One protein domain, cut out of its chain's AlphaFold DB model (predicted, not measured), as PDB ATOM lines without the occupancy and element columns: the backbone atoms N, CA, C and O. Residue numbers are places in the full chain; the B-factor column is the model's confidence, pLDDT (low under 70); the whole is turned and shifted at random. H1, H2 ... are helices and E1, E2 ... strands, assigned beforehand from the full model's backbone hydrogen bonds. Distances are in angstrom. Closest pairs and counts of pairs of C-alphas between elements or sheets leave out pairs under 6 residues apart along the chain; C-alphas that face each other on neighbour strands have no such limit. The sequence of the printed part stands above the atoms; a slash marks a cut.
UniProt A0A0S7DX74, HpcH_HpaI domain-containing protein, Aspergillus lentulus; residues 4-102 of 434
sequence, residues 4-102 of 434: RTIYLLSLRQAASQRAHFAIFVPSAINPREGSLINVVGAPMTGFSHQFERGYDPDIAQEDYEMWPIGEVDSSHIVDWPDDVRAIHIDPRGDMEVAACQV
ATOM      1  N   ARG A   4       3.760  15.180 117.671       89.12
ATOM      2  CA  ARG A   4       3.627  16.146 116.576       89.12
ATOM      3  C   ARG A   4       4.521  15.750 115.418       89.12
ATOM      4  O   ARG A   4       5.701  15.463 115.616       89.12
ATOM      5  N   THR A   5       3.963  15.771 114.214       91.94
ATOM      6  CA  THR A   5       4.728  15.591 112.981       91.94
ATOM      7  C   THR A   5       5.574  16.829 112.704       91.94
ATOM      8  O   THR A   5       5.083  17.954 112.779       91.94
ATOM      9  N   ILE A   6       6.839  16.608 112.369       93.12
ATOM     10  CA  ILE A   6       7.798  17.633 111.964       93.12
ATOM     11  C   ILE A   6       8.010  17.532 110.464       93.12
ATOM     12  O   ILE A   6       7.985  16.435 109.892       93.12
ATOM     13  N   TYR A   7       8.276  18.673 109.841       93.25
ATOM     14  CA  TYR A   7       8.451  18.772 108.407       93.25
ATOM     15  C   TYR A   7       9.824  19.328 108.030       93.25
ATOM     16  O   TYR A   7      10.378  20.182 108.716       93.25
ATOM     17  N   LEU A   8      10.356  18.858 106.906       92.62
ATOM     18  CA  LEU A   8      11.422  19.523 106.169       92.62
ATOM     19  C   LEU A   8      10.778  20.488 105.177       92.62
ATOM     20  O   LEU A   8       9.955  20.067 104.363       92.62
ATOM     21  N   LEU A   9      11.174  21.754 105.236       89.94
ATOM     22  CA  LEU A   9      10.791  22.785 104.280       89.94
ATOM     23  C   LEU A   9      11.942  23.039 103.317       89.94
ATOM     24  O   LEU A   9      13.087  23.186 103.738       89.94
ATOM     25  N   SER A  10      11.615  23.129 102.034       88.94
ATOM     26  CA  SER A  10      12.456  23.724 100.997       88.94
ATOM     27  C   SER A  10      11.867  25.078 100.637       88.94
ATOM     28  O   SER A  10      10.838  25.116  99.973       88.94
ATOM     29  N   LEU A  11      12.533  26.159 101.025       83.44
ATOM     30  CA  LEU A  11      12.149  27.543 100.763       83.44
ATOM     31  C   LEU A  11      12.925  28.102  99.567       83.44
ATOM     32  O   LEU A  11      14.137  27.894  99.458       83.44
ATOM     33  N   ARG A  12      12.257  28.810  98.655       77.44
ATOM     34  CA  ARG A  12      12.885  29.494  97.515       77.44
ATOM     35  C   ARG A  12      12.313  30.897  97.357       77.44
ATOM     36  O   ARG A  12      11.112  31.063  97.185       77.44
ATOM     37  N   GLN A  13      13.196  31.891  97.297       67.25
ATOM     38  CA  GLN A  13      12.811  33.267  96.958       67.25
ATOM     39  C   GLN A  13      12.485  33.428  95.464       67.25
ATOM     40  O   GLN A  13      11.628  34.219  95.092       67.25
ATOM     41  N   ALA A  14      13.137  32.645  94.596       63.09
ATOM     42  CA  ALA A  14      12.814  32.561  93.174       63.09
ATOM     43  C   ALA A  14      13.174  31.181  92.607       63.09
ATOM     44  O   ALA A  14      14.096  30.516  93.087       63.09
ATOM     45  N   ALA A  15      12.515  30.769  91.519       56.81
ATOM     46  CA  ALA A  15      12.768  29.484  90.853       56.81
ATOM     47  C   ALA A  15      14.223  29.307  90.357       56.81
ATOM     48  O   ALA A  15      14.695  28.181  90.193       56.81
ATOM     49  N   SER A  16      14.940  30.411  90.122       47.50
ATOM     50  CA  SER A  16      16.353  30.444  89.720       47.50
ATOM     51  C   SER A  16      17.331  30.376  90.896       47.50
ATOM     52  O   SER A  16      18.522  30.129  90.687       47.50
ATOM     53  N   GLN A  17      16.853  30.583  92.124       56.34
ATOM     54  CA  GLN A  17      17.670  30.567  93.328       56.34
ATOM     55  C   GLN A  17      17.673  29.189  93.999       56.34
ATOM     56  O   GLN A  17      16.835  28.314  93.747       56.34
ATOM     57  N   ARG A  18      18.692  28.964  94.832       65.06
ATOM     58  CA  ARG A  18      18.846  27.713  95.577       65.06
ATOM     59  C   ARG A  18      17.740  27.584  96.615       65.06
ATOM     60  O   ARG A  18      17.365  28.567  97.237       65.06
ATOM     61  N   ALA A  19      17.282  26.351  96.816       76.06
ATOM     62  CA  ALA A  19      16.430  26.033  97.948       76.06
ATOM     63  C   ALA A  19      17.217  26.190  99.253       76.06
ATOM     64  O   ALA A  19      18.309  25.632  99.392       76.06
ATOM     65  N   HIS A  20      16.652  26.936 100.191       82.94
ATOM     66  CA  HIS A  20      17.043  26.939 101.586       82.94
ATOM     67  C   HIS A  20      16.254  25.847 102.314       82.94
ATOM     68  O   HIS A  20      15.039  25.762 102.163       82.94
ATOM     69  N   PHE A  21      16.934  24.996 103.081       87.81
ATOM     70  CA  PHE A  21      16.277  23.927 103.827       87.81
ATOM     71  C   PHE A  21      16.168  24.288 105.302       87.81
ATOM     72  O   PHE A  21      17.157  24.690 105.915       87.81
ATOM     73  N   ALA A  22      14.980  24.098 105.863       90.88
ATOM     74  CA  ALA A  22      14.683  24.374 107.261       90.88
ATOM     75  C   ALA A  22      13.766  23.291 107.842       90.88
ATOM     76  O   ALA A  22      13.075  22.585 107.106       90.88
ATOM     77  N   ILE A  23      13.756  23.150 109.163       92.69
ATOM     78  CA  ILE A  23      12.841  22.244 109.863       92.69
ATOM     79  C   ILE A  23      11.667  23.065 110.386       92.69
ATOM     80  O   ILE A  23      11.874  24.050 111.088       92.69
ATOM     81  N   PHE A  24      10.440  22.659 110.075       92.56
ATOM     82  CA  PHE A  24       9.224  23.302 110.568       92.56
ATOM     83  C   PHE A  24       8.490  22.419 111.568       92.56
ATOM     84  O   PHE A  24       8.244  21.232 111.326       92.56
ATOM     85  N   VAL A  25       8.116  23.035 112.682       91.94
ATOM     86  CA  VAL A  25       7.489  22.393 113.831       91.94
ATOM     87  C   VAL A  25       6.159  23.093 114.106       91.94
ATOM     88  O   VAL A  25       6.169  24.204 114.640       91.94
ATOM     89  N   PRO A  26       5.015  22.477 113.765       90.31
ATOM     90  CA  PRO A  26       3.710  23.096 113.966       90.31
ATOM     91  C   PRO A  26       3.372  23.350 115.442       90.31
ATOM     92  O   PRO A  26       3.682  22.541 116.333       90.31
ATOM     93  N   SER A  27       2.668  24.452 115.686       87.69
ATOM     94  CA  SER A  27       2.078  24.791 116.980       87.69
ATOM     95  C   SER A  27       0.981  23.796 117.360       87.69
ATOM     96  O   SER A  27       0.245  23.281 116.512       87.69
ATOM     97  N   ALA A  28       0.845  23.530 118.659       83.81
ATOM     98  CA  ALA A  28      -0.225  22.684 119.183       83.81
ATOM     99  C   ALA A  28      -1.623  23.319 119.036       83.81
ATOM    100  O   ALA A  28      -2.620  22.596 119.007       83.81
ATOM    101  N   ILE A  29      -1.701  24.654 118.966       81.69
ATOM    102  CA  ILE A  29      -2.964  25.409 118.910       81.69
ATOM    103  C   ILE A  29      -3.411  25.608 117.459       81.69
ATOM    104  O   ILE A  29      -4.581  25.395 117.137       81.69
ATOM    105  N   ASN A  30      -2.479  25.973 116.579       82.81
ATOM    106  CA  ASN A  30      -2.735  26.212 115.165       82.81
ATOM    107  C   ASN A  30      -1.666  25.507 114.313       82.81
ATOM    108  O   ASN A  30      -0.559  26.012 114.182       82.81
ATOM    109  N   PRO A  31      -1.979  24.367 113.675       82.31
ATOM    110  CA  PRO A  31      -0.998  23.623 112.882       82.31
ATOM    111  C   PRO A  31      -0.468  24.346 111.633       82.31
ATOM    112  O   PRO A  31       0.420  23.811 110.971       82.31
ATOM    113  N   ARG A  32      -1.035  25.505 111.263       82.69
ATOM    114  CA  ARG A  32      -0.546  26.327 110.141       82.69
ATOM    115  C   ARG A  32       0.623  27.227 110.525       82.69
ATOM    116  O   ARG A  32       1.431  27.558 109.668       82.69
ATOM    117  N   GLU A  33       0.732  27.580 111.801       86.50
ATOM    118  CA  GLU A  33       1.847  28.357 112.331       86.50
ATOM    119  C   GLU A  33       2.739  27.469 113.200       86.50
ATOM    120  O   GLU A  33       2.317  26.432 113.720       86.50
ATOM    121  N   GLY A  34       3.995  27.852 113.370       88.31
ATOM    122  CA  GLY A  34       4.927  27.027 114.119       88.31
ATOM    123  C   GLY A  34       6.280  27.668 114.338       88.31
ATOM    124  O   GLY A  34       6.455  28.880 114.205       88.31
ATOM    125  N   SER A  35       7.243  26.830 114.698       89.62
ATOM    126  CA  SER A  35       8.645  27.218 114.808       89.62
ATOM    127  C   SER A  35       9.422  26.699 113.607       89.62
ATOM    128  O   SER A  35       9.381  25.507 113.298       89.62
ATOM    129  N   LEU A  36      10.131  27.598 112.935       90.56
ATOM    130  CA  LEU A  36      11.091  27.297 111.890       90.56
ATOM    131  C   LEU A  36      12.492  27.283 112.507       90.56
ATOM    132  O   LEU A  36      12.955  28.280 113.057       90.56
ATOM    133  N   ILE A  37      13.160  26.142 112.413       91.81
ATOM    134  CA  ILE A  37      14.557  25.968 112.796       91.81
ATOM    135  C   ILE A  37      15.378  26.036 111.512       91.81
ATOM    136  O   ILE A  37      15.301  25.137 110.664       91.81
ATOM    137  N   ASN A  38      16.146  27.107 111.355       90.56
ATOM    138  CA  ASN A  38      16.909  27.404 110.151       90.56
ATOM    139  C   ASN A  38      18.380  27.712 110.465       90.56
ATOM    140  O   ASN A  38      18.781  27.957 111.603       90.56
ATOM    141  N   VAL A  39      19.215  27.648 109.429       85.75
ATOM    142  CA  VAL A  39      20.642  27.976 109.508       85.75
ATOM    143  C   VAL A  39      20.937  29.070 108.495       85.75
ATOM    144  O   VAL A  39      21.070  28.812 107.300       85.75
ATOM    145  N   VAL A  40      21.017  30.306 108.972       82.62
ATOM    146  CA  VAL A  40      21.099  31.502 108.130       82.62
ATOM    147  C   VAL A  40      22.501  32.093 108.211       82.62
ATOM    148  O   VAL A  40      23.150  32.076 109.259       82.62
ATOM    149  N   GLY A  41      22.997  32.593 107.083       79.00
ATOM    150  CA  GLY A  41      24.315  33.201 106.984       79.00
ATOM    151  C   GLY A  41      24.816  33.281 105.552       79.00
ATOM    152  O   GLY A  41      24.069  33.067 104.597       79.00
ATOM    153  N   ALA A  42      26.102  33.586 105.415       70.12
ATOM    154  CA  ALA A  42      26.778  33.668 104.130       70.12
ATOM    155  C   ALA A  42      28.172  33.038 104.231       70.12
ATOM    156  O   ALA A  42      28.794  33.113 105.292       70.12
ATOM    157  N   PRO A  43      28.728  32.492 103.131       67.12
ATOM    158  CA  PRO A  43      30.053  31.867 103.144       67.12
ATOM    159  C   PRO A  43      31.157  32.742 103.760       67.12
ATOM    160  O   PRO A  43      32.038  32.214 104.426       67.12
ATOM    161  N   MET A  44      31.081  34.069 103.589       62.88
ATOM    162  CA  MET A  44      32.067  35.033 104.104       62.88
ATOM    163  C   MET A  44      31.988  35.293 105.607       62.88
ATOM    164  O   MET A  44      32.989  35.628 106.229       62.88
ATOM    165  N   THR A  45      30.787  35.216 106.174       71.56
ATOM    166  CA  THR A  45      30.502  35.611 107.561       71.56
ATOM    167  C   THR A  45      30.196  34.410 108.450       71.56
ATOM    168  O   THR A  45      30.068  34.563 109.660       71.56
ATOM    169  N   GLY A  46      30.103  33.220 107.850       75.25
ATOM    170  CA  GLY A  46      29.672  31.997 108.503       75.25
ATOM    171  C   GLY A  46      28.154  31.902 108.571       75.25
ATOM    172  O   GLY A  46      27.425  32.828 108.193       75.25
ATOM    173  N   PHE A  47      27.693  30.750 109.042       84.06
ATOM    174  CA  PHE A  47      26.287  30.461 109.256       84.06
ATOM    175  C   PHE A  47      26.012  30.246 110.740       84.06
ATOM    176  O   PHE A  47      26.872  29.793 111.495       84.06
ATOM    177  N   SER A  48      24.796  30.570 111.159       87.44
ATOM    178  CA  SER A  48      24.350  30.427 112.543       87.44
ATOM    179  C   SER A  48      22.922  29.910 112.596       87.44
ATOM    180  O   SER A  48      22.136  30.156 111.682       87.44
ATOM    181  N   HIS A  49      22.597  29.195 113.671       89.38
ATOM    182  CA  HIS A  49      21.224  28.776 113.922       89.38
ATOM    183  C   HIS A  49      20.350  29.994 114.176       89.38
ATOM    184  O   HIS A  49      20.733  30.919 114.896       89.38
ATOM    185  N   GLN A  50      19.174  29.960 113.579       91.19
ATOM    186  CA  GLN A  50      18.109  30.909 113.789       91.19
ATOM    187  C   GLN A  50      16.835  30.111 114.092       91.19
ATOM    188  O   GLN A  50      16.652  28.979 113.641       91.19
ATOM    189  N   PHE A  51      15.999  30.682 114.950       90.94
ATOM    190  CA  PHE A  51      14.742  30.100 115.390       90.94
ATOM    191  C   PHE A  51      13.653  31.135 115.169       90.94
ATOM    192  O   PHE A  51      13.553  32.112 115.919       90.94
ATOM    193  N   GLU A  52      12.853  30.951 114.128       89.62
ATOM    194  CA  GLU A  52      11.706  31.811 113.872       89.62
ATOM    195  C   GLU A  52      10.451  31.186 114.461       89.62
ATOM    196  O   GLU A  52      10.008  30.129 114.024       89.62
ATOM    197  N   ARG A  53       9.865  31.832 115.461       89.50
ATOM    198  CA  ARG A  53       8.679  31.342 116.166       89.50
ATOM    199  C   ARG A  53       7.458  32.140 115.725       89.50
ATOM    200  O   ARG A  53       7.577  33.338 115.471       89.50
ATOM    201  N   GLY A  54       6.304  31.483 115.603       85.38
ATOM    202  CA  GLY A  54       5.118  32.082 114.977       85.38
ATOM    203  C   GLY A  54       5.269  32.233 113.456       85.38
ATOM    204  O   GLY A  54       4.765  33.186 112.869       85.38
ATOM    205  N   TYR A  55       6.035  31.339 112.824       86.69
ATOM    206  CA  TYR A  55       6.228  31.298 111.377       86.69
ATOM    207  C   TYR A  55       5.026  30.627 110.702       86.69
ATOM    208  O   TYR A  55       4.668  29.511 111.076       86.69
ATOM    209  N   ASP A  56       4.446  31.283 109.697       87.19
ATOM    210  CA  ASP A  56       3.413  30.724 108.818       87.19
ATOM    211  C   ASP A  56       3.964  30.667 107.376       87.19
ATOM    212  O   ASP A  56       4.203  31.728 106.776       87.19
ATOM    213  N   PRO A  57       4.190  29.461 106.813       81.81
ATOM    214  CA  PRO A  57       4.702  29.293 105.455       81.81
ATOM    215  C   PRO A  57       3.817  29.929 104.372       81.81
ATOM    216  O   PRO A  57       4.341  30.408 103.369       81.81
ATOM    217  N   ASP A  58       2.496  29.975 104.570       79.50
ATOM    218  CA  ASP A  58       1.545  30.490 103.574       79.50
ATOM    219  C   ASP A  58       1.553  32.026 103.502       79.50
ATOM    220  O   ASP A  58       1.187  32.614 102.481       79.50
ATOM    221  N   ILE A  59       1.977  32.695 104.581       76.38
ATOM    222  CA  ILE A  59       2.031  34.162 104.674       76.38
ATOM    223  C   ILE A  59       3.413  34.701 104.270       76.38
ATOM    224  O   ILE A  59       3.523  35.849 103.837       76.38
ATOM    225  N   ALA A  60       4.468  33.887 104.365       65.50
ATOM    226  CA  ALA A  60       5.858  34.313 104.194       65.50
ATOM    227  C   ALA A  60       6.261  34.754 102.765       65.50
ATOM    228  O   ALA A  60       7.364  35.261 102.600       65.50
ATOM    229  N   GLN A  61       5.379  34.635 101.758       61.03
ATOM    230  CA  GLN A  61       5.612  35.005 100.343       61.03
ATOM    231  C   GLN A  61       6.786  34.278  99.648       61.03
ATOM    232  O   GLN A  61       7.226  34.709  98.583       61.03
ATOM    233  N   GLU A  62       7.263  33.158 100.196       71.81
ATOM    234  CA  GLU A  62       8.288  32.304  99.581       71.81
ATOM    235  C   GLU A  62       7.648  31.052  98.961       71.81
ATOM    236  O   GLU A  62       6.728  30.468  99.538       71.81
ATOM    237  N   ASP A  63       8.145  30.604  97.803       78.06
ATOM    238  CA  ASP A  63       7.733  29.314  97.240       78.06
ATOM    239  C   ASP A  63       8.294  28.200  98.130       78.06
ATOM    240  O   ASP A  63       9.513  28.113  98.329       78.06
ATOM    241  N   TYR A  64       7.420  27.330  98.648       85.19
ATOM    242  CA  TYR A  64       7.833  26.262  99.550       85.19
ATOM    243  C   TYR A  64       7.303  24.880  99.159       85.19
ATOM    244  O   TYR A  64       6.178  24.713  98.691       85.19
ATOM    245  N   GLU A  65       8.130  23.865  99.400       89.12
ATOM    246  CA  GLU A  65       7.728  22.458  99.406       89.12
ATOM    247  C   GLU A  65       7.958  21.889 100.808       89.12
ATOM    248  O   GLU A  65       8.942  22.228 101.470       89.12
ATOM    249  N   MET A  66       7.040  21.041 101.275       90.06
ATOM    250  CA  MET A  66       7.024  20.547 102.649       90.06
ATOM    251  C   MET A  66       6.876  19.022 102.684       90.06
ATOM    252  O   MET A  66       5.927  18.474 102.122       90.06
ATOM    253  N   TRP A  67       7.782  18.338 103.389       93.88
ATOM    254  CA  TRP A  67       7.762  16.877 103.544       93.88
ATOM    255  C   TRP A  67       7.796  16.464 105.013       93.88
ATOM    256  O   TRP A  67       8.637  16.968 105.753       93.88
ATOM    257  N   PRO A  68       6.943  15.526 105.457       94.19
ATOM    258  CA  PRO A  68       7.016  15.003 106.816       94.19
ATOM    259  C   PRO A  68       8.300  14.184 106.993       94.19
ATOM    260  O   PRO A  68       8.596  13.307 106.180       94.19
ATOM    261  N   ILE A  69       9.051  14.455 108.061       92.56
ATOM    262  CA  ILE A  69      10.330  13.778 108.348       92.56
ATOM    263  C   ILE A  69      10.303  12.920 109.615       92.56
ATOM    264  O   ILE A  69      11.201  12.104 109.813       92.56
ATOM    265  N   GLY A  70       9.275  13.056 110.455       91.44
ATOM    266  CA  GLY A  70       9.104  12.226 111.645       91.44
ATOM    267  C   GLY A  70       8.114  12.810 112.641       91.44
ATOM    268  O   GLY A  70       7.504  13.847 112.389       91.44
ATOM    269  N   GLU A  71       7.971  12.143 113.784       92.19
ATOM    270  CA  GLU A  71       7.137  12.586 114.900       92.19
ATOM    271  C   GLU A  71       7.978  12.773 116.163       92.19
ATOM    272  O   GLU A  71       8.875  11.976 116.440       92.19
ATOM    273  N   VAL A  72       7.667  13.804 116.946       89.38
ATOM    274  CA  VAL A  72       8.293  14.063 118.249       89.38
ATOM    275  C   VAL A  72       7.222  14.284 119.305       89.38
ATOM    276  O   VAL A  72       6.194  14.910 119.048       89.38
ATOM    277  N   ASP A  73       7.449  13.751 120.507       89.81
ATOM    278  CA  ASP A  73       6.544  13.973 121.631       89.81
ATOM    279  C   ASP A  73       6.443  15.474 121.936       89.81
ATOM    280  O   ASP A  73       7.448  16.164 122.106       89.81
ATOM    281  N   SER A  74       5.212  15.979 122.023       86.94
ATOM    282  CA  SER A  74       4.944  17.399 122.263       86.94
ATOM    283  C   SER A  74       5.559  17.950 123.549       86.94
ATOM    284  O   SER A  74       5.684  19.163 123.648       86.94
ATOM    285  N   SER A  75       5.937  17.105 124.515       87.44
ATOM    286  CA  SER A  75       6.665  17.526 125.721       87.44
ATOM    287  C   SER A  75       8.066  18.083 125.438       87.44
ATOM    288  O   SER A  75       8.577  18.850 126.249       87.44
ATOM    289  N   HIS A  76       8.654  17.759 124.283       87.44
ATOM    290  CA  HIS A  76       9.959  18.257 123.838       87.44
ATOM    291  C   HIS A  76       9.869  19.508 122.947       87.44
ATOM    292  O   HIS A  76      10.897  20.028 122.504       87.44
ATOM    293  N   ILE A  77       8.653  19.989 122.667       86.31
ATOM    294  CA  ILE A  77       8.386  21.146 121.810       86.31
ATOM    295  C   ILE A  77       7.822  22.271 122.674       86.31
ATOM    296  O   ILE A  77       6.837  22.085 123.388       86.31
ATOM    297  N   VAL A  78       8.436  23.448 122.593       85.94
ATOM    298  CA  VAL A  78       7.952  24.648 123.278       85.94
ATOM    299  C   VAL A  78       7.090  25.444 122.309       85.94
ATOM    300  O   VAL A  78       7.583  25.944 121.304       85.94
ATOM    301  N   ASP A  79       5.801  25.560 122.617       82.94
ATOM    302  CA  ASP A  79       4.882  26.394 121.846       82.94
ATOM    303  C   ASP A  79       5.121  27.884 122.115       82.94
ATOM    304  O   ASP A  79       5.461  28.297 123.230       82.94
ATOM    305  N   TRP A  80       4.937  28.694 121.075       81.94
ATOM    306  CA  TRP A  80       5.078  30.141 121.145       81.94
ATOM    307  C   TRP A  80       3.710  30.777 121.434       81.94
ATOM    308  O   TRP A  80       2.783  30.564 120.657       81.94
ATOM    309  N   PRO A  81       3.551  31.498 122.559       69.38
ATOM    310  CA  PRO A  81       2.244  31.968 123.018       69.38
ATOM    311  C   PRO A  81       1.777  33.283 122.374       69.38
ATOM    312  O   PRO A  81       0.634  33.668 122.608       69.38
ATOM    313  N   ASP A  82       2.636  33.975 121.616       63.28
ATOM    314  CA  ASP A  82       2.315  35.262 120.990       63.28
ATOM    315  C   ASP A  82       2.004  35.085 119.494       63.28
ATOM    316  O   ASP A  82       2.795  34.493 118.763       63.28
ATOM    317  N   ASP A  83       0.928  35.705 119.001       61.09
ATOM    318  CA  ASP A  83       0.536  35.712 117.574       61.09
ATOM    319  C   ASP A  83       1.504  36.528 116.675       61.09
ATOM    320  O   ASP A  83       1.200  36.862 115.527       61.09
ATOM    321  N   VAL A  84       2.665  36.925 117.206       73.12
ATOM    322  CA  VAL A  84       3.649  37.781 116.538       73.12
ATOM    323  C   VAL A  84       4.888  36.961 116.202       73.12
ATOM    324  O   VAL A  84       5.568  36.449 117.096       73.12
ATOM    325  N   ARG A  85       5.210  36.895 114.902       80.38
ATOM    326  CA  ARG A  85       6.441  36.279 114.388       80.38
ATOM    327  C   ARG A  85       7.665  36.927 115.035       80.38
ATOM    328  O   ARG A  85       7.837  38.145 114.960       80.38
ATOM    329  N   ALA A  86       8.529  36.110 115.626       83.75
ATOM    330  CA  ALA A  86       9.737  36.564 116.302       83.75
ATOM    331  C   ALA A  86      10.948  35.708 115.919       83.75
ATOM    332  O   ALA A  86      10.872  34.481 115.867       83.75
ATOM    333  N   ILE A  87      12.079  36.372 115.676       86.06
ATOM    334  CA  ILE A  87      13.347  35.732 115.325       86.06
ATOM    335  C   ILE A  87      14.238  35.682 116.564       86.06
ATOM    336  O   ILE A  87      14.485  36.706 117.205       86.06
ATOM    337  N   HIS A  88      14.754  34.498 116.877       86.06
ATOM    338  CA  HIS A  88      15.631  34.257 118.015       86.06
ATOM    339  C   HIS A  88      16.894  33.498 117.614       86.06
ATOM    340  O   HIS A  88      16.915  32.764 116.631       86.06
ATOM    341  N   ILE A  89      17.944  33.672 118.415       84.00
ATOM    342  CA  ILE A  89      19.208  32.929 118.303       84.00
ATOM    343  C   ILE A  89      19.379  31.901 119.430       84.00
ATOM    344  O   ILE A  89      20.147  30.956 119.292       84.00
ATOM    345  N   ASP A  90      18.639  32.067 120.531       88.31
ATOM    346  CA  ASP A  90      18.700  31.177 121.687       88.31
ATOM    347  C   ASP A  90      17.659  30.053 121.564       88.31
ATOM    348  O   ASP A  90      16.460  30.356 121.425       88.31
ATOM    349  N   PRO A  91      18.078  28.776 121.666       89.31
ATOM    350  CA  PRO A  91      17.169  27.644 121.575       89.31
ATOM    351  C   PRO A  91      16.245  27.555 122.798       89.31
ATOM    352  O   PRO A  91      16.631  27.858 123.931       89.31
ATOM    353  N   ARG A  92      15.017  27.084 122.584       86.94
ATOM    354  CA  ARG A  92      14.013  26.779 123.607       86.94
ATOM    355  C   ARG A  92      13.466  25.369 123.427       86.94
ATOM    356  O   ARG A  92      12.993  24.992 122.362       86.94
ATOM    357  N   GLY A  93      13.457  24.624 124.528       84.50
ATOM    358  CA  GLY A  93      13.011  23.235 124.530       84.50
ATOM    359  C   GLY A  93      14.047  22.277 123.960       84.50
ATOM    360  O   GLY A  93      15.048  22.675 123.365       84.50
ATOM    361  N   ASP A  94      13.794  20.988 124.160       87.94
ATOM    362  CA  ASP A  94      14.772  19.944 123.864       87.94
ATOM    363  C   ASP A  94      15.055  19.824 122.362       87.94
ATOM    364  O   ASP A  94      16.172  19.494 121.973       87.94
ATOM    365  N   MET A  95      14.076  20.141 121.509       86.94
ATOM    366  CA  MET A  95      14.235  20.069 120.057       86.94
ATOM    367  C   MET A  95      15.170  21.146 119.495       86.94
ATOM    368  O   MET A  95      16.081  20.820 118.737       86.94
ATOM    369  N   GLU A  96      14.974  22.417 119.855       89.19
ATOM    370  CA  GLU A  96      15.856  23.498 119.394       89.19
ATOM    371  C   GLU A  96      17.273  23.319 119.970       89.19
ATOM    372  O   GLU A  96      18.268  23.533 119.276       89.19
ATOM    373  N   VAL A  97      17.374  22.832 121.215       90.06
ATOM    374  CA  VAL A  97      18.658  22.477 121.838       90.06
ATOM    375  C   VAL A  97      19.336  21.330 121.089       90.06
ATOM    376  O   VAL A  97      20.543  21.393 120.858       90.06
ATOM    377  N   ALA A  98      18.587  20.302 120.682       88.62
ATOM    378  CA  ALA A  98      19.112  19.208 119.870       88.62
ATOM    379  C   ALA A  98      19.576  19.695 118.489       88.62
ATOM    380  O   ALA A  98      20.626  19.260 118.022       88.62
ATOM    381  N   ALA A  99      18.859  20.634 117.863       86.44
ATOM    382  CA  ALA A  99      19.281  21.238 116.600       86.44
ATOM    383  C   ALA A  99      20.640  21.946 116.736       86.44
ATOM    384  O   ALA A  99      21.523  21.719 115.914       86.44
ATOM    385  N   CYS A 100      20.867  22.688 117.827       86.88
ATOM    386  CA  CYS A 100      22.163  23.322 118.106       86.88
ATOM    387  C   CYS A 100      23.329  22.340 118.328       86.88
ATOM    388  O   CYS A 100      24.481  22.774 118.331       86.88
ATOM    389  N   GLN A 101      23.074  21.042 118.534       88.94
ATOM    390  CA  GLN A 101      24.142  20.034 118.614       88.94
ATOM    391  C   GLN A 101      24.738  19.715 117.236       88.94
ATOM    392  O   GLN A 101      25.862  19.218 117.157       88.94
ATOM    393  N   VAL A 102      24.011  20.011 116.154       83.75
ATOM    394  CA  VAL A 102      24.535  19.963 114.789       83.75
ATOM    395  C   VAL A 102      25.214  21.303 114.517       83.75
ATOM    396  O   VAL A 102      24.550  22.329 114.573       83.75
TER     397      VAL A 102
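Overview. This is residues 4 to 102 of the 434 residues of the protein "HpcH_HpaI domain-containing protein" of Aspergillus lentulus (UniProt A0A0S7DX74). One strongly twisted sheet of six strands makes the body, and it curls round one short helix, H1, near the end of the printed part. The sheet stays open, its edge strands E5 and E6 being apart, and a long stretch with no named element, residues 74 to 85, leads from the one edge to the other. The printed part has 99 residues, with the named elements in the order E1 E2 E3 E4 E5 E6 H1; across the sheet the order is E5 E1 E2 E3 E4 E6, antiparallel throughout. The class is mostly strand, and the whole is compact, with a radius of gyration of the C-alphas of 13.2 A and spans of 38 by 27 by 26 A.

Along the chain. E1, residues 4 to 12, begins at C-alpha 4 at (3.627, 16.146, 116.576) and is 25.0 A long from first to last C-alpha. E2 holds residues 20 to 26 and is 18.6 A long. E3, residues 34 to 42, is 24.9 A long, and E4, residues 46 to 55, is 23.6 A long. E5, residues 63 to 73, is the longest strand, 28.8 A, and ends at C-alpha 73 at (6.544, 13.973, 121.631). E6 is residues 86 to 88, 6.6 A. H1, residues 93 to 99, measures 10.3 A and ends at C-alpha 99 at (19.281, 21.238, 116.600).

Arrangement. E1, E2, E3 and E4 form a meander, each strand the antiparallel neighbour of the one before, and each successive pair is a hairpin. Between E1 and E2, at 151 degrees, N 9 and O 22 are within hydrogen-bond range at 2.8 A. Between E2 and E3, at 160 degrees, N 25 and O 35 are 2.8 A apart. Between E3 and E4, at 156 degrees, N 36 and O 52 are 2.8 A apart. The edge strand E5 is the neighbour of E1, at 157 degrees, with N 10 and O 65 at 2.9 A; it bends by 64 degrees at residue 70. The other edge strand, E6, is the neighbour of E4, at 147 degrees, with N 51 and O 88 at 2.8 A. H1 is on the sheet, which curls round it; the closest C-alphas of H1 and E3 are those of Glu 96 and Ile 37, 7.2 A apart. In H1 every O i to N i+4 pair is within hydrogen-bond range.

Size, cuts and confidence. The two C-alphas farthest apart, those of Ser 16 and Ser 75, are 39.5 A from each other. The printed part has no cut. The link from E5 to E6, 12 residues, is long. The mean pLDDT of the printed part is 83.0; it is under 70 at residues 13 to 18, 43 to 44, 60 to 61 and 81 to 83.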